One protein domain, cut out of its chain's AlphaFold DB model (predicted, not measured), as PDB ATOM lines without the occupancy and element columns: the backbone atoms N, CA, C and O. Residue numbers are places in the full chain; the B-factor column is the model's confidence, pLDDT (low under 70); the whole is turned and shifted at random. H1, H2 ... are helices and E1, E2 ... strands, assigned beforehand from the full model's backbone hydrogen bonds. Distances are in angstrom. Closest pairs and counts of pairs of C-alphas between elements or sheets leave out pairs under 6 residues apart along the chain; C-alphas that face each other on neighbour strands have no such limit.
ATOM      1  N   GLN A 138      15.707 -57.087  56.091       94.81
ATOM      2  CA  GLN A 138      16.469 -57.904  55.134       94.81
ATOM      3  C   GLN A 138      15.938 -57.803  53.697       94.81
ATOM      4  O   GLN A 138      16.719 -57.601  52.773       94.81
ATOM      5  N   HIS A 139      14.616 -57.848  53.503       94.25
ATOM      6  CA  HIS A 139      14.020 -57.655  52.175       94.25
ATOM      7  C   HIS A 139      14.279 -56.253  51.613       94.25
ATOM      8  O   HIS A 139      14.553 -56.111  50.426       94.25
ATOM      9  N   TRP A 140      14.235 -55.223  52.463       93.94
ATOM     10  CA  TRP A 140      14.587 -53.858  52.066       93.94
ATOM     11  C   TRP A 140      16.061 -53.768  51.654       93.94
ATOM     12  O   TRP A 140      16.360 -53.250  50.585       93.94
ATOM     13  N   LEU A 141      16.968 -54.366  52.429       95.50
ATOM     14  CA  LEU A 141      18.397 -54.382  52.118       95.50
ATOM     15  C   LEU A 141      18.731 -55.101  50.806       95.50
ATOM     16  O   LEU A 141      19.587 -54.643  50.055       95.50
ATOM     17  N   GLN A 142      18.055 -56.214  50.510       95.25
ATOM     18  CA  GLN A 142      18.276 -56.977  49.277       95.25
ATOM     19  C   GLN A 142      17.970 -56.161  48.013       95.25
ATOM     20  O   GLN A 142      18.648 -56.344  47.005       95.25
ATOM     21  N   ARG A 143      17.006 -55.227  48.070       94.44
ATOM     22  CA  ARG A 143      16.635 -54.368  46.931       94.44
ATOM     23  C   ARG A 143      17.754 -53.430  46.484       94.44
ATOM     24  O   ARG A 143      17.750 -53.008  45.335       94.44
ATOM     25  N   PHE A 144      18.695 -53.103  47.368       94.62
ATOM     26  CA  PHE A 144      19.807 -52.221  47.019       94.62
ATOM     27  C   PHE A 144      20.873 -52.896  46.160       94.62
ATOM     28  O   PHE A 144      21.708 -52.183  45.612       94.62
ATOM     29  N   GLU A 145      20.878 -54.232  46.059       95.50
ATOM     30  CA  GLU A 145      21.898 -54.992  45.321       95.50
ATOM     31  C   GLU A 145      23.327 -54.486  45.599       95.50
ATOM     32  O   GLU A 145      24.083 -54.187  44.675       95.50
ATOM     33  N   ILE A 146      23.676 -54.330  46.882       97.38
ATOM     34  CA  ILE A 146      24.889 -53.611  47.295       97.38
ATOM     35  C   ILE A 146      26.137 -54.256  46.686       97.38
ATOM     36  O   ILE A 146      26.426 -55.432  46.909       97.38
ATOM     37  N   GLU A 147      26.922 -53.458  45.974       97.56
ATOM     38  CA  GLU A 147      28.246 -53.807  45.479       97.56
ATOM     39  C   GLU A 147      29.296 -53.091  46.314       97.56
ATOM     40  O   GLU A 147      29.319 -51.866  46.379       97.56
ATOM     41  N   LEU A 148      30.172 -53.848  46.967       97.94
ATOM     42  CA  LEU A 148      31.189 -53.297  47.854       97.94
ATOM     43  C   LEU A 148      32.558 -53.353  47.179       97.94
ATOM     44  O   LEU A 148      33.078 -54.439  46.918       97.94
ATOM     45  N   TYR A 149      33.162 -52.191  46.950       97.69
ATOM     46  CA  TYR A 149      34.571 -52.074  46.601       97.69
ATOM     47  C   TYR A 149      35.398 -51.829  47.862       97.69
ATOM     48  O   TYR A 149      35.507 -50.703  48.355       97.69
ATOM     49  N   ASP A 150      35.990 -52.901  48.381       97.12
ATOM     50  CA  ASP A 150      36.786 -52.885  49.605       97.12
ATOM     51  C   ASP A 150      38.133 -53.588  49.385       97.12
ATOM     52  O   ASP A 150      38.252 -54.796  49.595       97.12
ATOM     53  N   PRO A 151      39.170 -52.857  48.937       95.31
ATOM     54  CA  PRO A 151      40.471 -53.457  48.660       95.31
ATOM     55  C   PRO A 151      41.197 -53.955  49.917       95.31
ATOM     56  O   PRO A 151      42.149 -54.719  49.782       95.31
ATOM     57  N   VAL A 152      40.795 -53.505  51.111       95.31
ATOM     58  CA  VAL A 152      41.406 -53.909  52.387       95.31
ATOM     59  C   VAL A 152      40.648 -55.085  53.009       95.31
ATOM     60  O   VAL A 152      41.256 -55.921  53.666       95.31
ATOM     61  N   GLY A 153      39.333 -55.171  52.791       96.69
ATOM     62  CA  GLY A 153      38.459 -56.254  53.259       96.69
ATOM     63  C   GLY A 153      37.773 -55.991  54.605       96.69
ATOM     64  O   GLY A 153      36.804 -56.675  54.941       96.69
ATOM     65  N   LYS A 154      38.213 -54.967  55.353       97.00
ATOM     66  CA  LYS A 154      37.699 -54.633  56.695       97.00
ATOM     67  C   LYS A 154      36.202 -54.300  56.685       97.00
ATOM     68  O   LYS A 154      35.472 -54.711  57.581       97.00
ATOM     69  N   THR A 155      35.724 -53.566  55.684       97.94
ATOM     70  CA  THR A 155      34.300 -53.205  55.568       97.94
ATOM     71  C   THR A 155      33.458 -54.432  55.233       97.94
ATOM     72  O   THR A 155      32.387 -54.617  55.809       97.94
ATOM     73  N   GLY A 156      33.958 -55.310  54.360       98.00
ATOM     74  CA  GLY A 156      33.291 -56.567  54.013       98.00
ATOM     75  C   GLY A 156      33.104 -57.494  55.217       98.00
ATOM     76  O   GLY A 156      32.029 -58.067  55.402       98.00
ATOM     77  N   GLU A 157      34.114 -57.596  56.083       98.06
ATOM     78  CA  GLU A 157      34.011 -58.349  57.338       98.06
ATOM     79  C   GLU A 157      32.910 -57.790  58.248       98.06
ATOM     80  O   GLU A 157      32.076 -58.549  58.751       98.06
ATOM     81  N   LEU A 158      32.852 -56.466  58.416       97.44
ATOM     82  CA  LEU A 158      31.815 -55.811  59.219       97.44
ATOM     83  C   LEU A 158      30.415 -56.009  58.624       97.44
ATOM     84  O   LEU A 158      29.466 -56.273  59.365       97.44
ATOM     85  N   PHE A 159      30.282 -55.938  57.299       97.88
ATOM     86  CA  PHE A 159      29.015 -56.187  56.607       97.88
ATOM     87  C   PHE A 159      28.553 -57.633  56.793       97.88
ATOM     88  O   PHE A 159      27.383 -57.867  57.095       97.88
ATOM     89  N   SER A 160      29.473 -58.595  56.704       97.62
ATOM     90  CA  SER A 160      29.188 -60.009  56.966       97.62
ATOM     91  C   SER A 160      28.724 -60.237  58.408       97.62
ATOM     92  O   SER A 160      27.713 -60.901  58.635       97.62
ATOM     93  N   GLN A 161      29.405 -59.636  59.392       95.94
ATOM     94  CA  GLN A 161      29.012 -59.702  60.807       95.94
ATOM     95  C   GLN A 161      27.621 -59.097  61.048       95.94
ATOM     96  O   GLN A 161      26.829 -59.640  61.818       95.94
ATOM     97  N   ALA A 162      27.313 -57.992  60.367       95.44
ATOM     98  CA  ALA A 162      26.017 -57.323  60.426       95.44
ATOM     99  C   ALA A 162      24.943 -57.976  59.539       95.44
ATOM    100  O   ALA A 162      23.817 -57.483  59.495       95.44
ATOM    101  N   LYS A 163      25.265 -59.079  58.846       96.31
ATOM    102  CA  LYS A 163      24.363 -59.789  57.924       96.31
ATOM    103  C   LYS A 163      23.757 -58.857  56.868       96.31
ATOM    104  O   LYS A 163      22.574 -58.959  56.540       96.31
ATOM    105  N   LEU A 164      24.568 -57.933  56.362       97.00
ATOM    106  CA  LEU A 164      24.209 -57.092  55.229       97.00
ATOM    107  C   LEU A 164      24.399 -57.896  53.936       97.00
ATOM    108  O   LEU A 164      25.460 -58.496  53.758       97.00
ATOM    109  N   PRO A 165      23.414 -57.931  53.024       97.25
ATOM    110  CA  PRO A 165      23.600 -58.546  51.720       97.25
ATOM    111  C   PRO A 165      24.496 -57.647  50.863       97.25
ATOM    112  O   PRO A 165      24.166 -56.486  50.629       97.25
ATOM    113  N   TYR A 166      25.620 -58.176  50.384       97.75
ATOM    114  CA  TYR A 166      26.491 -57.462  49.453       97.75
ATOM    115  C   TYR A 166      27.221 -58.422  48.509       97.75
ATOM    116  O   TYR A 166      27.431 -59.598  48.813       97.75
ATOM    117  N   ARG A 167      27.654 -57.893  47.363       97.06
ATOM    118  CA  ARG A 167      28.571 -58.536  46.422       97.06
ATOM    119  C   ARG A 167      29.915 -57.821  46.479       97.06
ATOM    120  O   ARG A 167      29.995 -56.627  46.211       97.06
ATOM    121  N   MET A 168      30.977 -58.546  46.818       97.12
ATOM    122  CA  MET A 168      32.331 -57.985  46.813       97.12
ATOM    123  C   MET A 168      32.819 -57.759  45.379       97.12
ATOM    124  O   MET A 168      32.731 -58.661  44.543       97.12
ATOM    125  N   ILE A 169      33.400 -56.591  45.120       95.44
ATOM    126  CA  ILE A 169      34.015 -56.218  43.847       95.44
ATOM    127  C   ILE A 169      35.524 -56.065  44.049       95.44
ATOM    128  O   ILE A 169      35.978 -55.274  44.872       95.44
ATOM    129  N   ARG A 170      36.320 -56.834  43.296       89.31
ATOM    130  CA  ARG A 170      37.787 -56.882  43.456       89.31
ATOM    131  C   ARG A 170      38.540 -55.869  42.590       89.31
ATOM    132  O   ARG A 170      39.662 -55.501  42.925       89.31
ATOM    133  N   SER A 171      37.941 -55.414  41.494       91.12
ATOM    134  CA  SER A 171      38.540 -54.477  40.538       91.12
ATOM    135  C   SER A 171      37.511 -53.454  40.066       91.12
ATOM    136  O   SER A 171      36.316 -53.730  40.078       91.12
ATOM    137  N   LEU A 172      37.974 -52.274  39.646       88.38
ATOM    138  CA  LEU A 172      37.080 -51.238  39.116       88.38
ATOM    139  C   LEU A 172      36.408 -51.690  37.817       88.38
ATOM    140  O   LEU A 172      35.233 -51.419  37.630       88.38
ATOM    141  N   ASP A 173      37.106 -52.480  37.000       87.69
ATOM    142  CA  ASP A 173      36.583 -53.023  35.738       87.69
ATOM    143  C   ASP A 173      35.391 -53.977  35.925       87.69
ATOM    144  O   ASP A 173      34.666 -54.269  34.981       87.69
ATOM    145  N   ALA A 174      35.189 -54.497  37.140       88.19
ATOM    146  CA  ALA A 174      34.045 -55.341  37.470       88.19
ATOM    147  C   ALA A 174      32.796 -54.536  37.885       88.19
ATOM    148  O   ALA A 174      31.751 -55.140  38.159       88.19
ATOM    149  N   LEU A 175      32.900 -53.202  37.960       86.94
ATOM    150  CA  LEU A 175      31.764 -52.306  38.149       86.94
ATOM    151  C   LEU A 175      31.067 -52.112  36.803       86.94
ATOM    152  O   LEU A 175      31.592 -51.483  35.890       86.94
ATOM    153  N   ASP A 176      29.867 -52.669  36.696       79.62
ATOM    154  CA  ASP A 176      29.021 -52.508  35.520       79.62
ATOM    155  C   ASP A 176      28.311 -51.144  35.573       79.62
ATOM    156  O   ASP A 176      27.581 -50.847  36.528       79.62
ATOM    157  N   LEU A 177      28.534 -50.320  34.546       73.56
ATOM    158  CA  LEU A 177      27.923 -48.997  34.393       73.56
ATOM    159  C   LEU A 177      26.412 -49.069  34.131       73.56
ATOM    160  O   LEU A 177      25.703 -48.106  34.407       73.56
ATOM    161  N   HIS A 178      25.904 -50.196  33.626       70.69
ATOM    162  CA  HIS A 178      24.499 -50.354  33.237       70.69
ATOM    163  C   HIS A 178      23.655 -51.087  34.282       70.69
ATOM    164  O   HIS A 178      22.437 -51.223  34.126       70.69
ATOM    165  N   ARG A 179      24.281 -51.559  35.363       78.50
ATOM    166  CA  ARG A 179      23.580 -52.261  36.432       78.50
ATOM    167  C   ARG A 179      22.932 -51.277  37.406       78.50
ATOM    168  O   ARG A 179      23.523 -50.270  37.775       78.50
ATOM    169  N   ARG A 180      21.728 -51.603  37.881       83.38
ATOM    170  CA  ARG A 180      21.076 -50.887  38.989       83.38
ATOM    171  C   ARG A 180      21.688 -51.271  40.343       83.38
ATOM    172  O   ARG A 180      22.404 -52.261  40.455       83.38
ATOM    173  N   GLY A 181      21.393 -50.480  41.370       91.56
ATOM    174  CA  GLY A 181      21.786 -50.758  42.754       91.56
ATOM    175  C   GLY A 181      22.814 -49.777  43.312       91.56
ATOM    176  O   GLY A 181      23.178 -48.787  42.673       91.56
ATOM    177  N   VAL A 182      23.268 -50.071  44.528       96.75
ATOM    178  CA  VAL A 182      24.159 -49.216  45.315       96.75
ATOM    179  C   VAL A 182      25.592 -49.719  45.216       96.75
ATOM    180  O   VAL A 182      25.869 -50.878  45.513       96.75
ATOM    181  N   VAL A 183      26.519 -48.836  44.857       97.69
ATOM    182  CA  VAL A 183      27.959 -49.081  44.979       97.69
ATOM    183  C   VAL A 183      28.454 -48.426  46.258       97.69
ATOM    184  O   VAL A 183      28.256 -47.232  46.461       97.69
ATOM    185  N   ILE A 184      29.123 -49.191  47.113       98.19
ATOM    186  CA  ILE A 184      29.792 -48.682  48.304       98.19
ATOM    187  C   ILE A 184      31.299 -48.769  48.103       98.19
ATOM    188  O   ILE A 184      31.842 -49.843  47.845       98.19
ATOM    189  N   ILE A 185      31.979 -47.639  48.257       98.06
ATOM    190  CA  ILE A 185      33.436 -47.554  48.289       98.06
ATOM    191  C   ILE A 185      33.876 -47.483  49.751       98.06
ATOM    192  O   ILE A 185      33.473 -46.582  50.494       98.06
ATOM    193  N   ALA A 186      34.684 -48.460  50.161       97.44
ATOM    194  CA  ALA A 186      35.139 -48.593  51.538       97.44
ATOM    195  C   ALA A 186      36.019 -47.408  52.003       97.44
ATOM    196  O   ALA A 186      36.680 -46.763  51.178       97.44
ATOM    197  N   PRO A 187      36.093 -47.165  53.326       96.38
ATOM    198  CA  PRO A 187      37.034 -46.227  53.933       96.38
ATOM    199  C   PRO A 187      38.494 -46.428  53.532       96.38
ATOM    200  O   PRO A 187      38.960 -47.545  53.295       96.38
ATOM    201  N   GLY A 188      39.239 -45.322  53.478       95.50
ATOM    202  CA  GLY A 188      40.692 -45.321  53.304       95.50
ATOM    203  C   GLY A 188      41.184 -45.543  51.869       95.50
ATOM    204  O   GLY A 188      42.397 -45.612  51.639       95.50
ATOM    205  N   VAL A 189      40.288 -45.630  50.881       96.38
ATOM    206  CA  VAL A 189      40.685 -45.755  49.471       96.38
ATOM    207  C   VAL A 189      41.264 -44.429  48.964       96.38
ATOM    208  O   VAL A 189      40.665 -43.367  49.117       96.38
ATOM    209  N   SER A 190      42.454 -44.489  48.363       96.31
ATOM    210  CA  SER A 190      43.194 -43.320  47.870       96.31
ATOM    211  C   SER A 190      43.012 -43.106  46.377       96.31
ATOM    212  O   SER A 190      43.337 -43.990  45.574       96.31
ATOM    213  N   LEU A 191      42.606 -41.891  46.008       95.31
ATOM    214  CA  LEU A 191      42.523 -41.458  44.615       95.31
ATOM    215  C   LEU A 191      43.907 -41.267  43.996       95.31
ATOM    216  O   LEU A 191      44.065 -41.486  42.802       95.31
ATOM    217  N   LYS A 192      44.945 -40.938  44.778       95.75
ATOM    218  CA  LYS A 192      46.319 -40.898  44.244       95.75
ATOM    219  C   LYS A 192      46.794 -42.277  43.785       95.75
ATOM    220  O   LYS A 192      47.432 -42.379  42.744       95.75
ATOM    221  N   SER A 193      46.484 -43.331  44.547       95.31
ATOM    222  CA  SER A 193      46.828 -44.708  44.159       95.31
ATOM    223  C   SER A 193      45.907 -45.292  43.090       95.31
ATOM    224  O   SER A 193      46.298 -46.223  42.393       95.31
ATOM    225  N   LYS A 194      44.684 -44.760  42.964       94.50
ATOM    226  CA  LYS A 194      43.673 -45.209  42.000       94.50
ATOM    227  C   LYS A 194      43.076 -44.004  41.267       94.50
ATOM    228  O   LYS A 194      41.921 -43.665  41.521       94.50
ATOM    229  N   PRO A 195      43.830 -43.359  40.357       90.19
ATOM    230  CA  PRO A 195      43.393 -42.112  39.725       90.19
ATOM    231  C   PRO A 195      42.083 -42.241  38.942       90.19
ATOM    232  O   PRO A 195      41.297 -41.301  38.911       90.19
ATOM    233  N   ALA A 196      41.821 -43.416  38.360       92.69
ATOM    234  CA  ALA A 196      40.593 -43.683  37.614       92.69
ATOM    235  C   ALA A 196      39.338 -43.749  38.502       92.69
ATOM    236  O   ALA A 196      38.243 -43.508  38.014       92.69
ATOM    237  N   LEU A 197      39.478 -44.029  39.806       94.81
ATOM    238  CA  LEU A 197      38.334 -44.273  40.685       94.81
ATOM    239  C   LEU A 197      37.398 -43.064  40.784       94.81
ATOM    240  O   LEU A 197      36.191 -43.267  40.757       94.81
ATOM    241  N   ALA A 198      37.926 -41.834  40.866       94.00
ATOM    242  CA  ALA A 198      37.097 -40.621  40.900       94.00
ATOM    243  C   ALA A 198      36.190 -40.529  39.669       94.00
ATOM    244  O   ALA A 198      34.999 -40.266  39.800       94.00
ATOM    245  N   GLN A 199      36.760 -40.780  38.490       92.50
ATOM    246  CA  GLN A 199      36.022 -40.747  37.235       92.50
ATOM    247  C   GLN A 199      35.008 -41.894  37.172       92.50
ATOM    248  O   GLN A 199      33.844 -41.660  36.877       92.50
ATOM    249  N   THR A 200      35.404 -43.109  37.557       93.75
ATOM    250  CA  THR A 200      34.509 -44.273  37.566       93.75
ATOM    251  C   THR A 200      33.301 -44.073  38.484       93.75
ATOM    252  O   THR A 200      32.179 -44.356  38.077       93.75
ATOM    253  N   VAL A 201      33.479 -43.575  39.717       95.12
ATOM    254  CA  VAL A 201      32.335 -43.340  40.622       95.12
ATOM    255  C   VAL A 201      31.415 -42.239  40.115       95.12
ATOM    256  O   VAL A 201      30.205 -42.316  40.316       95.12
ATOM    257  N   TRP A 202      31.982 -41.239  39.440       94.19
ATOM    258  CA  TRP A 202      31.213 -40.183  38.808       94.19
ATOM    259  C   TRP A 202      30.364 -40.725  37.660       94.19
ATOM    260  O   TRP A 202      29.162 -40.489  37.626       94.19
ATOM    261  N   GLU A 203      30.965 -41.506  36.762       93.00
ATOM    262  CA  GLU A 203      30.284 -42.138  35.629       93.00
ATOM    263  C   GLU A 203      29.194 -43.113  36.081       93.00
ATOM    264  O   GLU A 203      28.108 -43.115  35.511       93.00
ATOM    265  N   LEU A 204      29.436 -43.891  37.142       94.19
ATOM    266  CA  LEU A 204      28.418 -44.761  37.740       94.19
ATOM    267  C   LEU A 204      27.215 -43.948  38.235       94.19
ATOM    268  O   LEU A 204      26.070 -44.306  37.954       94.19
ATOM    269  N   ALA A 205      27.462 -42.849  38.952       94.62
ATOM    270  CA  ALA A 205      26.399 -41.984  39.455       94.62
ATOM    271  C   ALA A 205      25.654 -41.264  38.321       94.62
ATOM    272  O   ALA A 205      24.426 -41.273  38.291       94.62
ATOM    273  N   ALA A 206      26.376 -40.717  37.342       93.00
ATOM    274  CA  ALA A 206      25.802 -40.108  36.145       93.00
ATOM    275  C   ALA A 206      25.020 -41.117  35.281       93.00
ATOM    276  O   ALA A 206      24.058 -40.739  34.617       93.00
ATOM    277  N   GLY A 207      25.409 -42.394  35.325       91.94
ATOM    278  CA  GLY A 207      24.729 -43.537  34.714       91.94
ATOM    279  C   GLY A 207      23.521 -44.055  35.502       91.94
ATOM    280  O   GLY A 207      22.919 -45.054  35.111       91.94
ATOM    281  N   GLY A 208      23.122 -43.372  36.580       92.12
ATOM    282  CA  GLY A 208      21.879 -43.649  37.302       92.12
ATOM    283  C   GLY A 208      22.041 -44.568  38.509       92.12
ATOM    284  O   GLY A 208      21.053 -45.057  39.058       92.12
ATOM    285  N   ARG A 209      23.278 -44.843  38.931       94.44
ATOM    286  CA  ARG A 209      23.541 -45.616  40.149       94.44
ATOM    287  C   ARG A 209      23.614 -44.704  41.365       94.44
ATOM    288  O   ARG A 209      23.866 -43.505  41.269       94.44
ATOM    289  N   ILE A 210      23.427 -45.305  42.533       96.19
ATOM    290  CA  ILE A 210      23.735 -44.667  43.810       96.19
ATOM    291  C   ILE A 210      25.142 -45.102  44.196       96.19
ATOM    292  O   ILE A 210      25.418 -46.297  44.293       96.19
ATOM    293  N   VAL A 211      26.023 -44.145  44.449       97.38
ATOM    294  CA  VAL A 211      27.380 -44.399  44.922       97.38
ATOM    295  C   VAL A 211      27.566 -43.746  46.283       97.38
ATOM    296  O   VAL A 211      27.391 -42.539  46.426       97.38
ATOM    297  N   LEU A 212      27.930 -44.547  47.281       98.19
ATOM    298  CA  LEU A 212      28.284 -44.094  48.623       98.19
ATOM    299  C   LEU A 212      29.778 -44.319  48.838       98.19
ATOM    300  O   LEU A 212      30.265 -45.441  48.715       98.19
ATOM    301  N   TRP A 213      30.511 -43.277  49.200       97.88
ATOM    302  CA  TRP A 213      31.933 -43.377  49.496       97.88
ATOM    303  C   TRP A 213      32.224 -42.820  50.882       97.88
ATOM    304  O   TRP A 213      31.958 -41.658  51.167       97.88
ATOM    305  N   PHE A 214      32.790 -43.654  51.745       96.31
ATOM    306  CA  PHE A 214      33.201 -43.292  53.095       96.31
ATOM    307  C   PHE A 214      34.702 -42.981  53.166       96.31
ATOM    308  O   PHE A 214      35.501 -43.703  52.579       96.31
ATOM    309  N   ALA A 215      35.069 -41.914  53.875       95.19
ATOM    310  CA  ALA A 215      36.422 -41.461  54.202       95.19
ATOM    311  C   ALA A 215      37.491 -41.764  53.127       95.19
ATOM    312  O   ALA A 215      38.394 -42.578  53.366       95.19
ATOM    313  N   PRO A 216      37.424 -41.148  51.926       96.12
ATOM    314  CA  PRO A 216      38.524 -41.240  50.968       96.12
ATOM    315  C   PRO A 216      39.821 -40.744  51.614       96.12
ATOM    316  O   PRO A 216      39.828 -39.735  52.309       96.12
ATOM    317  N   ARG A 217      40.941 -41.433  51.381       95.06
ATOM    318  CA  ARG A 217      42.192 -41.111  52.091       95.06
ATOM    319  C   ARG A 217      42.842 -39.816  51.607       95.06
ATOM    320  O   ARG A 217      43.368 -39.043  52.398       95.06
ATOM    321  N   ASP A 218      42.898 -39.631  50.291       96.25
ATOM    322  CA  ASP A 218      43.604 -38.528  49.643       96.25
ATOM    323  C   ASP A 218      43.200 -38.402  48.164       96.25
ATOM    324  O   ASP A 218      42.607 -39.319  47.596       96.25
ATOM    325  N   GLY A 219      43.588 -37.279  47.545       95.69
ATOM    326  CA  GLY A 219      43.496 -37.003  46.106       95.69
ATOM    327  C   GLY A 219      42.442 -35.953  45.757       95.69
ATOM    328  O   GLY A 219      42.177 -35.062  46.566       95.69
ATOM    329  N   SER A 220      41.912 -35.993  44.535       95.12
ATOM    330  CA  SER A 220      40.923 -35.020  44.065       95.12
ATOM    331  C   SER A 220      39.946 -35.614  43.056       95.12
ATOM    332  O   SER A 220      40.292 -36.533  42.314       95.12
ATOM    333  N   PHE A 221      38.742 -35.051  43.031       92.50
ATOM    334  CA  PHE A 221      37.766 -35.213  41.959       92.50
ATOM    335  C   PHE A 221      37.896 -34.020  41.025       92.50
ATOM    336  O   PHE A 221      37.758 -32.880  41.473       92.50
ATOM    337  N   ASP A 222      38.159 -34.263  39.750       90.00
ATOM    338  CA  ASP A 222      38.254 -33.198  38.760       90.00
ATOM    339  C   ASP A 222      36.875 -32.980  38.125       90.00
ATOM    340  O   ASP A 222      36.316 -33.880  37.501       90.00
ATOM    341  N   PHE A 223      36.331 -31.768  38.239       84.81
ATOM    342  CA  PHE A 223      35.055 -31.405  37.618       84.81
ATOM    343  C   PHE A 223      35.288 -30.965  36.169       84.81
ATOM    344  O   PHE A 223      35.139 -29.800  35.800       84.81
ATOM    345  N   GLY A 224      35.747 -31.904  35.344       76.75
ATOM    346  CA  GLY A 224      35.891 -31.718  33.905       76.75
ATOM    347  C   GLY A 224      34.608 -32.104  33.183       76.75
ATOM    348  O   GLY A 224      34.594 -33.148  32.537       76.75
ATOM    349  N   PHE A 225      33.543 -31.311  33.322       79.50
ATOM    350  CA  PHE A 225      32.275 -31.605  32.650       79.50
ATOM    351  C   PHE A 225      32.442 -31.528  31.128       79.50
ATOM    352  O   PHE A 225      33.040 -30.590  30.597       79.50
ATOM    353  N   SER A 226      31.925 -32.530  30.430       76.19
ATOM    354  CA  SER A 226      31.987 -32.666  28.973       76.19
ATOM    355  C   SER A 226      30.724 -33.376  28.480       76.19
ATOM    356  O   SER A 226      29.867 -33.742  29.281       76.19
ATOM    357  N   ALA A 227      30.594 -33.595  27.170       70.44
ATOM    358  CA  ALA A 227      29.512 -34.433  26.644       70.44
ATOM    359  C   ALA A 227      29.559 -35.870  27.209       70.44
ATOM    360  O   ALA A 227      28.520 -36.494  27.388       70.44
ATOM    361  N   GLU A 228      30.759 -36.367  27.519       70.88
ATOM    362  CA  GLU A 228      30.996 -37.691  28.110       70.88
ATOM    363  C   GLU A 228      30.903 -37.658  29.642       70.88
ATOM    364  O   GLU A 228      30.586 -38.663  30.270       70.88
ATOM    365  N   ASN A 229      31.139 -36.491  30.250       78.25
ATOM    366  CA  ASN A 229      31.121 -36.300  31.692       78.25
ATOM    367  C   ASN A 229      29.968 -35.383  32.105       78.25
ATOM    368  O   ASN A 229      30.133 -34.162  32.236       78.25
ATOM    369  N   LYS A 230      28.788 -35.985  32.275       86.25
ATOM    370  CA  LYS A 230      27.549 -35.268  32.577       86.25
ATOM    371  C   LYS A 230      27.697 -34.449  33.866       86.25
ATOM    372  O   LYS A 230      28.171 -34.952  34.884       86.25
ATOM    373  N   ALA A 231      27.275 -33.186  33.819       91.56
ATOM    374  CA  ALA A 231      27.170 -32.345  35.007       91.56
ATOM    375  C   ALA A 231      25.997 -32.812  35.890       91.56
ATOM    376  O   ALA A 231      24.974 -33.255  35.353       91.56
ATOM    377  N   PRO A 232      26.110 -32.713  37.224       94.44
ATOM    378  CA  PRO A 232      25.000 -33.039  38.099       94.44
ATOM    379  C   PRO A 232      23.951 -31.918  38.017       94.44
ATOM    380  O   PRO A 232      24.292 -30.754  37.799       94.44
ATOM    381  N   GLY A 233      22.677 -32.261  38.200       93.44
ATOM    382  CA  GLY A 233      21.599 -31.277  38.319       93.44
ATOM    383  C   GLY A 233      21.697 -30.482  39.621       93.44
ATOM    384  O   GLY A 233      21.378 -29.293  39.657       93.44
ATOM    385  N   ASN A 234      22.215 -31.114  40.677       94.94
ATOM    386  CA  ASN A 234      22.476 -30.478  41.961       94.94
ATOM    387  C   ASN A 234      23.819 -30.934  42.539       94.94
ATOM    388  O   ASN A 234      24.176 -32.109  42.467       94.94
ATOM    389  N   LEU A 235      24.545 -29.998  43.147       94.75
ATOM    390  CA  LEU A 235      25.784 -30.259  43.867       94.75
ATOM    391  C   LEU A 235      25.721 -29.537  45.208       94.75
ATOM    392  O   LEU A 235      25.512 -28.324  45.250       94.75
ATOM    393  N   SER A 236      25.955 -30.263  46.300       95.62
ATOM    394  CA  SER A 236      25.988 -29.680  47.638       95.62
ATOM    395  C   SER A 236      27.196 -30.127  48.454       95.62
ATOM    396  O   SER A 236      27.770 -31.200  48.263       95.62
ATOM    397  N   LEU A 237      27.585 -29.253  49.377       95.88
ATOM    398  CA  LEU A 237      28.588 -29.514  50.394       95.88
ATOM    399  C   LEU A 237      27.998 -29.184  51.755       95.88
ATOM    400  O   LEU A 237      27.337 -28.156  51.916       95.88
ATOM    401  N   ALA A 238      28.270 -30.031  52.740       95.31
ATOM    402  CA  ALA A 238      27.794 -29.821  54.097       95.31
ATOM    403  C   ALA A 238      28.859 -30.188  55.135       95.31
ATOM    404  O   ALA A 238      29.775 -30.975  54.891       95.31
ATOM    405  N   GLY A 239      28.746 -29.578  56.314       93.31
ATOM    406  CA  GLY A 239      29.491 -30.009  57.493       93.31
ATOM    407  C   GLY A 239      28.930 -31.313  58.063       93.31
ATOM    408  O   GLY A 239      27.938 -31.857  57.576       93.31
ATOM    409  N   SER A 240      29.526 -31.794  59.150       91.12
ATOM    410  CA  SER A 240      29.110 -33.043  59.805       91.12
ATOM    411  C   SER A 240      27.693 -32.991  60.397       91.12
ATOM    412  O   SER A 240      27.087 -34.028  60.656       91.12
ATOM    413  N   THR A 241      27.110 -31.797  60.548       91.06
ATOM    414  CA  THR A 241      25.731 -31.595  61.017       91.06
ATOM    415  C   THR A 241      24.679 -32.248  60.120       91.06
ATOM    416  O   THR A 241      23.594 -32.546  60.615       91.06
ATOM    417  N   ILE A 242      24.992 -32.545  58.852       93.00
ATOM    418  CA  ILE A 242      24.087 -33.284  57.960       93.00
ATOM    419  C   ILE A 242      23.703 -34.658  58.516       93.00
ATOM    420  O   ILE A 242      22.580 -35.104  58.311       93.00
ATOM    421  N   VAL A 243      24.576 -35.290  59.311       91.69
ATOM    422  CA  VAL A 243      24.274 -36.555  59.998       91.69
ATOM    423  C   VAL A 243      23.035 -36.417  60.881       91.69
ATOM    424  O   VAL A 243      22.187 -37.301  60.871       91.69
ATOM    425  N   LYS A 244      22.878 -35.281  61.575       90.62
ATOM    426  CA  LYS A 244      21.677 -34.988  62.374       90.62
ATOM    427  C   LYS A 244      20.452 -34.687  61.507       90.62
ATOM    428  O   LYS A 244      19.332 -34.890  61.960       90.62
ATOM    429  N   GLY A 245      20.657 -34.202  60.283       92.81
ATOM    430  CA  GLY A 245      19.590 -34.044  59.293       92.81
ATOM    431  C   GLY A 245      19.065 -35.389  58.784       92.81
ATOM    432  O   GLY A 245      17.862 -35.537  58.598       92.81
ATOM    433  N   LEU A 246      19.952 -36.375  58.617       93.25
ATOM    434  CA  LEU A 246      19.590 -37.745  58.239       93.25
ATOM    435  C   LEU A 246      18.949 -38.507  59.404       93.25
ATOM    436  O   LEU A 246      17.954 -39.207  59.224       93.25
ATOM    437  N   ASP A 247      19.514 -38.369  60.602       94.50
ATOM    438  CA  ASP A 247      18.981 -38.942  61.830       94.50
ATOM    439  C   ASP A 247      19.396 -38.088  63.038       94.50
ATOM    440  O   ASP A 247      20.532 -38.138  63.513       94.50
ATOM    441  N   HIS A 248      18.445 -37.315  63.570       94.06
ATOM    442  CA  HIS A 248      18.658 -36.379  64.684       94.06
ATOM    443  C   HIS A 248      19.146 -37.043  65.980       94.06
ATOM    444  O   HIS A 248      19.580 -36.351  66.905       94.06
ATOM    445  N   ARG A 249      19.050 -38.373  66.066       94.69
ATOM    446  CA  ARG A 249      19.469 -39.166  67.222       94.69
ATOM    447  C   ARG A 249      20.973 -39.434  67.225       94.69
ATOM    448  O   ARG A 249      21.517 -39.836  68.252       94.69
ATOM    449  N   LEU A 250      21.636 -39.259  66.082       92.69
ATOM    450  CA  LEU A 250      23.060 -39.521  65.921       92.69
ATOM    451  C   LEU A 250      23.899 -38.319  66.348       92.69
ATOM    452  O   LEU A 250      23.508 -37.162  66.179       92.69
ATOM    453  N   ASP A 251      25.092 -38.605  66.867       86.56
ATOM    454  CA  ASP A 251      26.075 -37.576  67.181       86.56
ATOM    455  C   ASP A 251      27.334 -37.760  66.327       86.56
ATOM    456  O   ASP A 251      28.114 -38.687  66.575       86.56
ATOM    457  N   PRO A 252      27.545 -36.912  65.304       83.00
ATOM    458  CA  PRO A 252      28.768 -36.954  64.520       83.00
ATOM    459  C   PRO A 252      29.988 -36.487  65.327       83.00
ATOM    460  O   PRO A 252      31.100 -36.886  64.998       83.00
ATOM    461  N   GLY A 253      29.804 -35.679  66.381       83.25
ATOM    462  CA  GLY A 253      30.905 -35.120  67.175       83.25
ATOM    463  C   GLY A 253      31.657 -36.156  68.015       83.25
ATOM    464  O   GLY A 253      32.801 -35.924  68.383       83.25
ATOM    465  N   HIS A 254      31.039 -37.311  68.277       79.19
ATOM    466  CA  HIS A 254      31.633 -38.413  69.046       79.19
ATOM    467  C   HIS A 254      31.943 -39.647  68.195       79.19
ATOM    468  O   HIS A 254      32.242 -40.716  68.733       79.19
ATOM    469  N   TRP A 255      31.842 -39.532  66.868       78.38
ATOM    470  CA  TRP A 255      32.181 -40.639  65.980       78.38
ATOM    471  C   TRP A 255      33.683 -40.913  66.017       78.38
ATOM    472  O   TRP A 255      34.061 -42.042  66.286       78.38
ATOM    473  N   SER A 256      34.534 -39.906  65.856       69.50
ATOM    474  CA  SER A 256      35.986 -40.078  65.940       69.50
ATOM    475  C   SER A 256      36.541 -39.334  67.150       69.50
ATOM    476  O   SER A 256      36.379 -38.122  67.255       69.50
ATOM    477  N   ASP A 257      37.273 -40.027  68.026       63.12
ATOM    478  CA  ASP A 257      37.991 -39.396  69.152       63.12
ATOM    479  C   ASP A 257      39.225 -38.588  68.680       63.12
ATOM    480  O   ASP A 257      39.947 -37.994  69.480       63.12
ATOM    481  N   ARG A 258      39.497 -38.588  67.370       61.03
ATOM    482  CA  ARG A 258      40.652 -37.951  66.744       61.03
ATOM    483  C   ARG A 258      40.199 -36.798  65.868       61.03
ATOM    484  O   ARG A 258      39.864 -36.984  64.704       61.03
ATOM    485  N   GLU A 259      40.262 -35.596  66.423       58.25
ATOM    486  CA  GLU A 259      40.006 -34.341  65.705       58.25
ATOM    487  C   GLU A 259      40.861 -34.228  64.415       58.25
ATOM    488  O   GLU A 259      40.425 -33.668  63.410       58.25
ATOM    489  N   SER A 260      42.043 -34.864  64.406       54.38
ATOM    490  CA  SER A 260      42.997 -34.925  63.290       54.38
ATOM    491  C   SER A 260      42.650 -35.899  62.160       54.38
ATOM    492  O   SER A 260      43.202 -35.753  61.069       54.38
ATOM    493  N   ASP A 261      41.777 -36.881  62.395       67.69
ATOM    494  CA  ASP A 261      41.518 -37.965  61.429       67.69
ATOM    495  C   ASP A 261      40.242 -37.710  60.613       67.69
ATOM    496  O   ASP A 261      39.866 -38.508  59.754       67.69
ATOM    497  N   THR A 262      39.592 -36.569  60.843       78.19
ATOM    498  CA  THR A 262      38.431 -36.145  60.067       78.19
ATOM    499  C   THR A 262      38.851 -35.888  58.620       78.19
ATOM    500  O   THR A 262      39.701 -35.035  58.350       78.19
ATOM    501  N   ILE A 263      38.259 -36.623  57.678       90.38
ATOM    502  CA  ILE A 263      38.413 -36.339  56.253       90.38
ATOM    503  C   ILE A 263      37.438 -35.227  55.879       90.38
ATOM    504  O   ILE A 263      36.241 -35.304  56.153       90.38
ATOM    505  N   GLY A 264      37.974 -34.195  55.241       93.69
ATOM    506  CA  GLY A 264      37.220 -33.083  54.694       93.69
ATOM    507  C   GLY A 264      37.375 -32.981  53.181       93.69
ATOM    508  O   GLY A 264      38.267 -33.567  52.562       93.69
ATOM    509  N   PHE A 265      36.507 -32.181  52.588       95.06
ATOM    510  CA  PHE A 265      36.520 -31.823  51.184       95.06
ATOM    511  C   PHE A 265      36.711 -30.323  51.067       95.06
ATOM    512  O   PHE A 265      36.153 -29.558  51.850       95.06
ATOM    513  N   ARG A 266      37.475 -29.883  50.071       95.56
ATOM    514  CA  ARG A 266      37.642 -28.465  49.761       95.56
ATOM    515  C   ARG A 266      37.591 -28.244  48.262       95.56
ATOM    516  O   ARG A 266      38.296 -28.911  47.508       95.56
ATOM    517  N   PHE A 267      36.820 -27.256  47.829       93.81
ATOM    518  CA  PHE A 267      36.902 -26.762  46.466       93.81
ATOM    519  C   PHE A 267      38.245 -26.073  46.229       93.81
ATOM    520  O   PHE A 267      38.649 -25.169  46.959       93.81
ATOM    521  N   ALA A 268      38.937 -26.511  45.189       93.19
ATOM    522  CA  ALA A 268      40.174 -25.916  44.723       93.19
ATOM    523  C   ALA A 268      40.140 -25.794  43.198       93.19
ATOM    524  O   ALA A 268      39.275 -26.357  42.529       93.19
ATOM    525  N   ALA A 269      41.105 -25.070  42.641       92.50
ATOM    526  CA  ALA A 269      41.330 -25.028  41.206       92.50
ATOM    527  C   ALA A 269      42.731 -25.557  40.889       92.50
ATOM    528  O   ALA A 269      43.709 -25.178  41.538       92.50
ATOM    529  N   ARG A 270      42.844 -26.406  39.867       91.81
ATOM    530  CA  ARG A 270      44.127 -26.876  39.334       91.81
ATOM    531  C   ARG A 270      44.137 -26.666  37.830       91.81
ATOM    532  O   ARG A 270      43.284 -27.188  37.126       91.81
ATOM    533  N   ARG A 271      45.106 -25.888  37.328       90.44
ATOM    534  CA  ARG A 271      45.198 -25.525  35.896       90.44
ATOM    535  C   ARG A 271      43.868 -24.969  35.347       90.44
ATOM    536  O   ARG A 271      43.403 -25.403  34.298       90.44
ATOM    537  N   ASN A 272      43.248 -24.044  36.085       87.75
ATOM    538  CA  ASN A 272      41.943 -23.437  35.776       87.75
ATOM    539  C   ASN A 272      40.761 -24.418  35.686       87.75
ATOM    540  O   ASN A 272      39.725 -24.070  35.126       87.75
ATOM    541  N   ARG A 273      40.884 -25.627  36.245       89.06
ATOM    542  CA  ARG A 273      39.770 -26.571  36.370       89.06
ATOM    543  C   ARG A 273      39.334 -26.684  37.828       89.06
ATOM    544  O   ARG A 273      40.211 -26.848  38.684       89.06
ATOM    545  N   PRO A 274      38.027 -26.578  38.122       91.56
ATOM    546  CA  PRO A 274      37.524 -26.820  39.462       91.56
ATOM    547  C   PRO A 274      37.753 -28.285  39.841       91.56
ATOM    548  O   PRO A 274      37.565 -29.192  39.032       91.56
ATOM    549  N   GLN A 275      38.166 -28.506  41.081       94.06
ATOM    550  CA  GLN A 275      38.358 -29.830  41.655       94.06
ATOM    551  C   GLN A 275      37.857 -29.853  43.101       94.06
ATOM    552  O   GLN A 275      37.968 -28.857  43.823       94.06
ATOM    553  N   LEU A 276      37.353 -31.000  43.543       95.50
ATOM    554  CA  LEU A 276      37.116 -31.280  44.952       95.50
ATOM    555  C   LEU A 276      38.335 -32.005  45.501       95.50
ATOM    556  O   LEU A 276      38.603 -33.149  45.147       95.50
ATOM    557  N   GLN A 277      39.104 -31.333  46.343       96.44
ATOM    558  CA  GLN A 277      40.278 -31.906  46.977       96.44
ATOM    559  C   GLN A 277      39.886 -32.598  48.283       96.44
ATOM    560  O   GLN A 277      39.195 -32.005  49.107       96.44
ATOM    561  N   VAL A 278      40.380 -33.819  48.483       95.81
ATOM    562  CA  VAL A 278      40.324 -34.515  49.772       95.81
ATOM    563  C   VAL A 278      41.402 -33.929  50.685       95.81
ATOM    564  O   VAL A 278      42.578 -33.869  50.306       95.81
ATOM    565  N   THR A 279      41.006 -33.483  51.872       93.75
ATOM    566  CA  THR A 279      41.872 -32.858  52.877       93.75
ATOM    567  C   THR A 279      41.767 -33.599  54.204       93.75
ATOM    568  O   THR A 279      40.721 -34.143  54.538       93.75
ATOM    569  N   SER A 280      42.844 -33.598  54.983       88.69
ATOM    570  CA  SER A 280      42.824 -34.040  56.379       88.69
ATOM    571  C   SER A 280      42.547 -32.858  57.307       88.69
ATOM    572  O   SER A 280      43.084 -31.773  57.073       88.69
ATOM    573  N   GLY A 281      41.801 -33.088  58.383       78.06
ATOM    574  CA  GLY A 281      41.555 -32.110  59.443       78.06
ATOM    575  C   GLY A 281      40.243 -31.337  59.291       78.06
ATOM    576  O   GLY A 281      39.425 -31.612  58.415       78.06
ATOM    577  N   ALA A 282      40.044 -30.361  60.180       75.25
ATOM    578  CA  ALA A 282      38.772 -29.657  60.362       75.25
ATOM    579  C   ALA A 282      38.430 -28.621  59.268       75.25
ATOM    580  O   ALA A 282      37.296 -28.156  59.204       75.25
ATOM    581  N   ASP A 283      39.376 -28.274  58.390       81.69
ATOM    582  CA  ASP A 283      39.249 -27.159  57.433       81.69
ATOM    583  C   ASP A 283      38.497 -27.515  56.130       81.69
ATOM    584  O   ASP A 283      38.672 -26.867  55.093       81.69
ATOM    585  N   GLY A 284      37.661 -28.555  56.150       90.62
ATOM    586  CA  GLY A 284      36.915 -29.023  54.985       90.62
ATOM    587  C   GLY A 284      35.463 -29.364  55.297       90.62
ATOM    588  O   GLY A 284      35.075 -29.606  56.438       90.62
ATOM    589  N   TRP A 285      34.647 -29.415  54.249       94.81
ATOM    590  CA  TRP A 285      33.293 -29.950  54.337       94.81
ATOM    591  C   TRP A 285      33.352 -31.453  54.577       94.81
ATOM    592  O   TRP A 285      34.145 -32.150  53.962       94.81
ATOM    593  N   TRP A 286      32.507 -31.963  55.458       93.25
ATOM    594  CA  TRP A 286      32.492 -33.382  55.811       93.25
ATOM    595  C   TRP A 286      31.657 -34.218  54.830       93.25
ATOM    596  O   TRP A 286      31.737 -35.440  54.814       93.25
ATOM    597  N   TRP A 287      30.836 -33.564  54.012       95.56
ATOM    598  CA  TRP A 287      29.902 -34.200  53.097       95.56
ATOM    599  C   TRP A 287      29.948 -33.540  51.730       95.56
ATOM    600  O   TRP A 287      29.951 -32.310  51.632       95.56
ATOM    601  N   PHE A 288      29.914 -34.370  50.696       96.62
ATOM    602  CA  PHE A 288      29.729 -33.985  49.308       96.62
ATOM    603  C   PHE A 288      28.606 -34.810  48.689       96.62
ATOM    604  O   PHE A 288      28.568 -36.029  48.846       96.62
ATOM    605  N   ASP A 289      27.720 -34.130  47.972       96.69
ATOM    606  CA  ASP A 289      26.574 -34.730  47.302       96.69
ATOM    607  C   ASP A 289      26.463 -34.208  45.873       96.69
ATOM    608  O   ASP A 289      26.470 -32.993  45.659       96.69
ATOM    609  N   ALA A 290      26.332 -35.115  44.914       95.94
ATOM    610  CA  ALA A 290      26.030 -34.797  43.529       95.94
ATOM    611  C   ALA A 290      24.848 -35.644  43.050       95.94
ATOM    612  O   ALA A 290      24.906 -36.874  43.078       95.94
ATOM    613  N   GLU A 291      23.796 -34.981  42.579       95.44
ATOM    614  CA  GLU A 291      22.578 -35.608  42.064       95.44
ATOM    615  C   GLU A 291      22.480 -35.431  40.547       95.44
ATOM    616  O   GLU A 291      22.726 -34.347  40.017       95.44
ATOM    617  N   PHE A 292      22.071 -36.484  39.849       93.75
ATOM    618  CA  PHE A 292      21.907 -36.520  38.397       93.75
ATOM    619  C   PHE A 292      20.446 -36.811  38.056       93.75
ATOM    620  O   PHE A 292      19.814 -37.605  38.747       93.75
ATOM    621  N   ASP A 293      19.918 -36.188  36.996       90.50
ATOM    622  CA  ASP A 293      18.479 -36.238  36.680       90.50
ATOM    623  C   ASP A 293      18.089 -37.210  35.554       90.50
ATOM    624  O   ASP A 293      16.922 -37.571  35.448       90.50
ATOM    625  N   ASP A 294      19.030 -37.640  34.703       88.06
ATOM    626  CA  ASP A 294      18.695 -38.450  33.512       88.06
ATOM    627  C   ASP A 294      19.888 -39.272  32.959       88.06
ATOM    628  O   ASP A 294      20.684 -38.754  32.168       88.06
ATOM    629  N   PRO A 295      20.063 -40.531  33.375       89.75
ATOM    630  CA  PRO A 295      19.253 -41.231  34.368       89.75
ATOM    631  C   PRO A 295      19.422 -40.651  35.781       89.75
ATOM    632  O   PRO A 295      20.425 -40.006  36.096       89.75
ATOM    633  N   ALA A 296      18.419 -40.885  36.631       91.06
ATOM    634  CA  ALA A 296      18.445 -40.448  38.019       91.06
ATOM    635  C   ALA A 296      19.507 -41.228  38.805       91.06
ATOM    636  O   ALA A 296      19.389 -42.442  38.949       91.06
ATOM    637  N   GLY A 297      20.523 -40.548  39.326       94.25
ATOM    638  CA  GLY A 297      21.616 -41.175  40.069       94.25
ATOM    639  C   GLY A 297      22.251 -40.218  41.064       94.25
ATOM    640  O   GLY A 297      21.892 -39.039  41.124       94.25
ATOM    641  N   ARG A 298      23.155 -40.728  41.904       95.81
ATOM    642  CA  ARG A 298      23.683 -39.952  43.030       95.81
ATOM    643  C   ARG A 298      25.070 -40.404  43.450       95.81
ATOM    644  O   ARG A 298      25.311 -41.597  43.595       95.81
ATOM    645  N   LEU A 299      25.950 -39.450  43.720       96.75
ATOM    646  CA  LEU A 299      27.238 -39.674  44.364       96.75
ATOM    647  C   LEU A 299      27.249 -38.954  45.709       96.75
ATOM    648  O   LEU A 299      27.205 -37.729  45.757       96.75
ATOM    649  N   ILE A 300      27.360 -39.723  46.787       97.44
ATOM    650  CA  ILE A 300      27.546 -39.210  48.138       97.44
ATOM    651  C   ILE A 300      28.940 -39.599  48.616       97.44
ATOM    652  O   ILE A 300      29.276 -40.784  48.678       97.44
ATOM    653  N   VAL A 301      29.737 -38.610  49.009       97.12
ATOM    654  CA  VAL A 301      31.047 -38.815  49.629       97.12
ATOM    655  C   VAL A 301      31.020 -38.234  51.042       97.12
ATOM    656  O   VAL A 301      30.749 -37.054  51.254       97.12
ATOM    657  N   CYS A 302      31.286 -39.091  52.018       95.19
ATOM    658  CA  CYS A 302      31.208 -38.832  53.446       95.19
ATOM    659  C   CYS A 302      32.614 -38.872  54.051       95.19
ATOM    660  O   CYS A 302      33.388 -39.782  53.767       95.19
ATOM    661  N   GLY A 303      32.952 -37.906  54.901       94.00
ATOM    662  CA  GLY A 303      34.244 -37.814  55.580       94.00
ATOM    663  C   GLY A 303      34.416 -38.792  56.748       94.00
ATOM    664  O   GLY A 303      35.523 -38.950  57.255       94.00
ATOM    665  N   GLY A 304      33.338 -39.447  57.189       92.06
ATOM    666  CA  GLY A 304      33.361 -40.418  58.282       92.06
ATOM    667  C   GLY A 304      33.843 -41.796  57.841       92.06
ATOM    668  O   GLY A 304      33.368 -42.339  56.839       92.06
ATOM    669  N   ASP A 305      34.759 -42.386  58.609       93.31
ATOM    670  CA  ASP A 305      35.175 -43.775  58.428       93.31
ATOM    671  C   ASP A 305      34.097 -44.697  59.005       93.31
ATOM    672  O   ASP A 305      33.915 -44.812  60.218       93.31
ATOM    673  N   LEU A 306      33.375 -45.372  58.113       92.69
ATOM    674  CA  LEU A 306      32.324 -46.318  58.475       92.69
ATOM    675  C   LEU A 306      32.826 -47.470  59.355       92.69
ATOM    676  O   LEU A 306      32.059 -48.035  60.126       92.69
ATOM    677  N   THR A 307      34.096 -47.841  59.237       93.75
ATOM    678  CA  THR A 307      34.694 -48.906  60.042       93.75
ATOM    679  C   THR A 307      35.174 -48.425  61.405       93.75
ATOM    680  O   THR A 307      35.437 -49.264  62.274       93.75
ATOM    681  N   ASP A 308      35.314 -47.112  61.597       90.94
ATOM    682  CA  ASP A 308      35.731 -46.547  62.870       90.94
ATOM    683  C   ASP A 308      34.605 -46.663  63.893       90.94
ATOM    684  O   ASP A 308      33.434 -46.393  63.614       90.94
ATOM    685  N   ARG A 309      34.969 -47.144  65.080       90.94
ATOM    686  CA  ARG A 309      34.068 -47.399  66.208       90.94
ATOM    687  C   ARG A 309      32.801 -48.192  65.896       90.94
ATOM    688  O   ARG A 309      31.815 -48.088  66.626       90.94
ATOM    689  N   TRP A 310      32.814 -49.041  64.865       94.19
ATOM    690  CA  TRP A 310      31.645 -49.837  64.468       94.19
ATOM    691  C   TRP A 310      31.060 -50.673  65.619       94.19
ATOM    692  O   TRP A 310      29.867 -50.982  65.612       94.19
ATOM    693  N   GLN A 311      31.881 -51.087  66.593       92.88
ATOM    694  CA  GLN A 311      31.444 -51.873  67.754       92.88
ATOM    695  C   GLN A 311      31.116 -51.029  68.992       92.88
ATOM    696  O   GLN A 311      30.314 -51.484  69.816       92.88
ATOM    697  N   GLU A 312      31.698 -49.831  69.114       92.00
ATOM    698  CA  GLU A 312      31.552 -48.964  70.290       92.00
ATOM    699  C   GLU A 312      30.443 -47.917  70.138       92.00
ATOM    700  O   GLU A 312      29.784 -47.587  71.124       92.00
ATOM    701  N   SER A 313      30.213 -47.407  68.924       92.75
ATOM    702  CA  SER A 313      29.251 -46.337  68.649       92.75
ATOM    703  C   SER A 313      28.111 -46.811  67.741       92.75
ATOM    704  O   SER A 313      28.357 -47.528  66.767       92.75
ATOM    705  N   PRO A 314      26.853 -46.403  67.999       95.00
ATOM    706  CA  PRO A 314      25.744 -46.657  67.083       95.00
ATOM    707  C   PRO A 314      25.837 -45.847  65.784       95.00
ATOM    708  O   PRO A 314      25.289 -46.280  64.768       95.00
ATOM    709  N   THR A 315      26.549 -44.715  65.788       94.19
ATOM    710  CA  THR A 315      26.571 -43.761  64.672       94.19
ATOM    711  C   THR A 315      26.919 -44.394  63.320       94.19
ATOM    712  O   THR A 315      26.119 -44.221  62.404       94.19
ATOM    713  N   PRO A 316      27.997 -45.187  63.152       94.62
ATOM    714  CA  PRO A 316      28.356 -45.736  61.841       94.62
ATOM    715  C   PRO A 316      27.262 -46.635  61.244       94.62
ATOM    716  O   PRO A 316      26.914 -46.517  60.069       94.62
ATOM    717  N   ARG A 317      26.665 -47.514  62.061       95.44
ATOM    718  CA  ARG A 317      25.668 -48.489  61.587       95.44
ATOM    719  C   ARG A 317      24.352 -47.817  61.222       95.44
ATOM    720  O   ARG A 317      23.767 -48.113  60.181       95.44
ATOM    721  N   TYR A 318      23.880 -46.932  62.096       96.44
ATOM    722  CA  TYR A 318      22.620 -46.226  61.887       96.44
ATOM    723  C   TYR A 318      22.751 -45.170  60.792       96.44
ATOM    724  O   TYR A 318      21.810 -45.004  60.020       96.44
ATOM    725  N   LEU A 319      23.919 -44.540  60.638       95.25
ATOM    726  CA  LEU A 319      24.167 -43.662  59.503       95.25
ATOM    727  C   LEU A 319      24.150 -44.435  58.185       95.25
ATOM    728  O   LEU A 319      23.520 -43.964  57.249       95.25
ATOM    729  N   LEU A 320      24.769 -45.618  58.093       97.25
ATOM    730  CA  LEU A 320      24.674 -46.433  56.875       97.25
ATOM    731  C   LEU A 320      23.212 -46.728  56.517       97.25
ATOM    732  O   LEU A 320      22.817 -46.562  55.365       97.25
ATOM    733  N   ALA A 321      22.398 -47.119  57.502       96.44
ATOM    734  CA  ALA A 321      20.969 -47.336  57.292       96.44
ATOM    735  C   ALA A 321      20.255 -46.057  56.813       96.44
ATOM    736  O   ALA A 321      19.475 -46.114  55.864       96.44
ATOM    737  N   ALA A 322      20.546 -44.911  57.433       95.75
ATOM    738  CA  ALA A 322      19.963 -43.624  57.064       95.75
ATOM    739  C   ALA A 322      20.406 -43.160  55.666       95.75
ATOM    740  O   ALA A 322      19.586 -42.655  54.911       95.75
ATOM    741  N   MET A 323      21.666 -43.381  55.280       95.88
ATOM    742  CA  MET A 323      22.191 -43.046  53.953       95.88
ATOM    743  C   MET A 323      21.577 -43.914  52.856       95.88
ATOM    744  O   MET A 323      21.221 -43.393  51.802       95.88
ATOM    745  N   LEU A 324      21.403 -45.217  53.106       95.25
ATOM    746  CA  LEU A 324      20.688 -46.103  52.184       95.25
ATOM    747  C   LEU A 324      19.238 -45.642  51.995       95.25
ATOM    748  O   LEU A 324      18.762 -45.562  50.868       95.25
ATOM    749  N   GLN A 325      18.554 -45.268  53.080       93.06
ATOM    750  CA  GLN A 325      17.189 -44.742  53.015       93.06
ATOM    751  C   GLN A 325      17.113 -43.382  52.308       93.06
ATOM    752  O   GLN A 325      16.218 -43.160  51.498       93.06
ATOM    753  N   TYR A 326      18.050 -42.482  52.590       91.00
ATOM    754  CA  TYR A 326      18.137 -41.167  51.963       91.00
ATOM    755  C   TYR A 326      18.336 -41.271  50.451       91.00
ATOM    756  O   TYR A 326      17.673 -40.577  49.682       91.00
ATOM    757  N   ALA A 327      19.203 -42.188  50.021       85.19
ATOM    758  CA  ALA A 327      19.419 -42.442  48.609       85.19
ATOM    759  C   ALA A 327      18.205 -43.108  47.928       85.19
ATOM    760  O   ALA A 327      17.971 -42.856  46.750       85.19
ATOM    761  N   ASP A 328      17.417 -43.909  48.658       81.25
ATOM    762  CA  ASP A 328      16.210 -44.584  48.150       81.25
ATOM    763  C   ASP A 328      15.001 -43.645  47.994       81.25
ATOM    764  O   ASP A 328      14.337 -43.642  46.954       81.25
ATOM    765  N   ASN A 329      14.711 -42.836  49.021       74.38
ATOM    766  CA  ASN A 329      13.513 -41.989  49.088       74.38
ATOM    767  C   ASN A 329      13.506 -40.909  47.999       74.38
ATOM    768  O   ASN A 329      12.494 -40.702  47.333       74.38
ATOM    769  N   GLU A 330      14.642 -40.252  47.772       61.19
ATOM    770  CA  GLU A 330      14.775 -39.250  46.707       61.19
ATOM    771  C   GLU A 330      14.681 -39.883  45.310       61.19
ATOM    772  O   GLU A 330      14.172 -39.271  44.370       61.19
ATOM    773  N   HIS A 331      15.092 -41.148  45.172       55.69
ATOM    774  CA  HIS A 331      14.963 -41.887  43.918       55.69
ATOM    775  C   HIS A 331      13.496 -42.253  43.609       55.69
ATOM    776  O   HIS A 331      13.057 -42.177  42.457       55.69
ATOM    777  N   HIS A 332      12.703 -42.587  44.635       53.50
ATOM    778  CA  HIS A 332      11.284 -42.931  44.479       53.50
ATOM    779  C   HIS A 332      10.374 -41.699  44.332       53.50
ATOM    780  O   HIS A 332       9.459 -41.719  43.508       53.50
ATOM    781  N   HIS A 333      10.640 -40.594  45.041       48.41
ATOM    782  CA  HIS A 333       9.823 -39.375  44.934       48.41
ATOM    783  C   HIS A 333       9.901 -38.682  43.563       48.41
ATOM    784  O   HIS A 333       9.012 -37.899  43.231       48.41
ATOM    785  N   ARG A 334      10.917 -38.980  42.738       47.81
ATOM    786  CA  ARG A 334      11.009 -38.484  41.350       47.81
ATOM    787  C   ARG A 334      10.388 -39.421  40.310       47.81
ATOM    788  O   ARG A 334      10.042 -38.963  39.226       47.81
ATOM    789  N   THR A 335      10.231 -40.710  40.617       44.62
ATOM    790  CA  THR A 335       9.696 -41.715  39.675       44.62
ATOM    791  C   THR A 335       8.213 -42.029  39.881       44.62
ATOM    792  O   THR A 335       7.593 -42.625  38.999       44.62
ATOM    793  N   GLN A 336       7.611 -41.580  40.987       34.94
ATOM    794  CA  GLN A 336       6.162 -41.597  41.198       34.94
ATOM    795  C   GLN A 336       5.652 -40.202  41.592       34.94
ATOM    796  O   GLN A 336       6.176 -39.614  42.539       34.94
TER     797      GLN A 336
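AT A GLANCE: This is residues 138 to 336 of the 344 residues of an uncharacterized protein of Stieleria neptunia (UniProt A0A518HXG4). A twisted sheet of seven strands runs through the domain as a slab, with the long helix H5 along one face and H3 along the other, which makes three layers. A smaller, strongly twisted sheet of three strands, E5 E8 E7, sits on the same side of the slab as H3, with E5 next to H3 and E7 reaching E9. H2 only grazes the slab near its E2 edge, while the short helices H1 and H4 lie at the periphery near H5. The printed part has 199 residues, with five named helices and ten named strands in the order H1 E1 H2 E2 E3 H3 E4 E5 E6 H4 E7 E8 E9 E10 H5; the large sheet, E2 E1 E3 E4 E10 E9 E6, is mixed, the small one antiparallel, and the class is mixed, helices and strands. The whole is compact, with a radius of gyration of the C-alphas of 15.8 A, and its rounded outline spans 45 by 38 by 33 A.

IN THESE COORDINATES: The large sheet holds E2, residues 167 to 169, E1, residues 147 to 149, E3, residues 182 to 185, E4, residues 210 to 214 and 13.3 A long, E10, residues 296 to 302, and E9, residues 287 to 293, each 20.1 A long, and E6, residues 234 to 238, 13.3 A long. The small sheet holds E5, residues 219 to 222, E8, residues 273 to 280 and 21.6 A long, and E7, residues 263 to 270 and 20.2 A long. The helices are H5, residues 315 to 335 and 30.2 A long, H3, residues 196 to 206 and 15.3 A long, H2, residues 154 to 161 and 10.9 A long, H1, residues 138 to 142, and H4, residues 242 to 246. C-alpha 138, where H1 begins, is at (16.469, -57.904, 55.134); C-alpha 296, where E10 begins, is at (18.445, -40.448, 38.019); C-alpha 335, where H5 ends, is at (9.696, -41.715, 39.675).

HOW THE PARTS SIT: In the large sheet E4 and E10 are parallel at 4 degrees, with N 213 and O 300 2.8 A apart, within hydrogen-bond range. E3 and E4 are parallel too, with N 185 and O 212 at 2.8 A. E9 and E10 form an antiparallel hairpin, with N 301 and O 288 at 2.8 A. E1, H2, E2 and E3, H3, E4 are strand-helix-strand units, two parallel neighbour strands with a helix between them, each with a right-handed crossover. H3 lies over E4 and E10 at a height over the sheet of 9.0 A, and its closest C-alphas to E10 are those of Ala 205 and Gly 297, 4.9 A apart. H5, on the opposite face, also lies over E4 and E10, at a height of 9.9 A, and runs along the strands, at 19 degrees to E4 on the local plane. H5 touches H4 with its residues 319 to 326 alone; the closest C-alphas of the two helices are those of Leu 246 and Ala 322, 6.0 A apart. H1 and H5 are near each other. E7 and E8 are a hairpin, with N 266 and O 277 at 2.9 A, and E7 bends by 61 degrees at residue 267. E5 and E8 are antiparallel, with N 221 and O 276 at 2.8 A. The closest C-alphas of H3 and E5 are those of Ala 198 and Phe 221, 5.6 A apart. Every O i to N i+4 pair is within hydrogen-bond range in H1, H2, H3 and H4, and 13 of 17 are in H5.

THE WHOLE: The two C-alphas farthest apart are those of His 139 and Arg 271, at 47.6 A. The printed part has no cut. The long links are E2 to E3, E5 to E6, H4 to E7 and E10 to H5. Mean pLDDT of the printed part is 89.9; residues 256 to 261 and 330 to 336 are under 70.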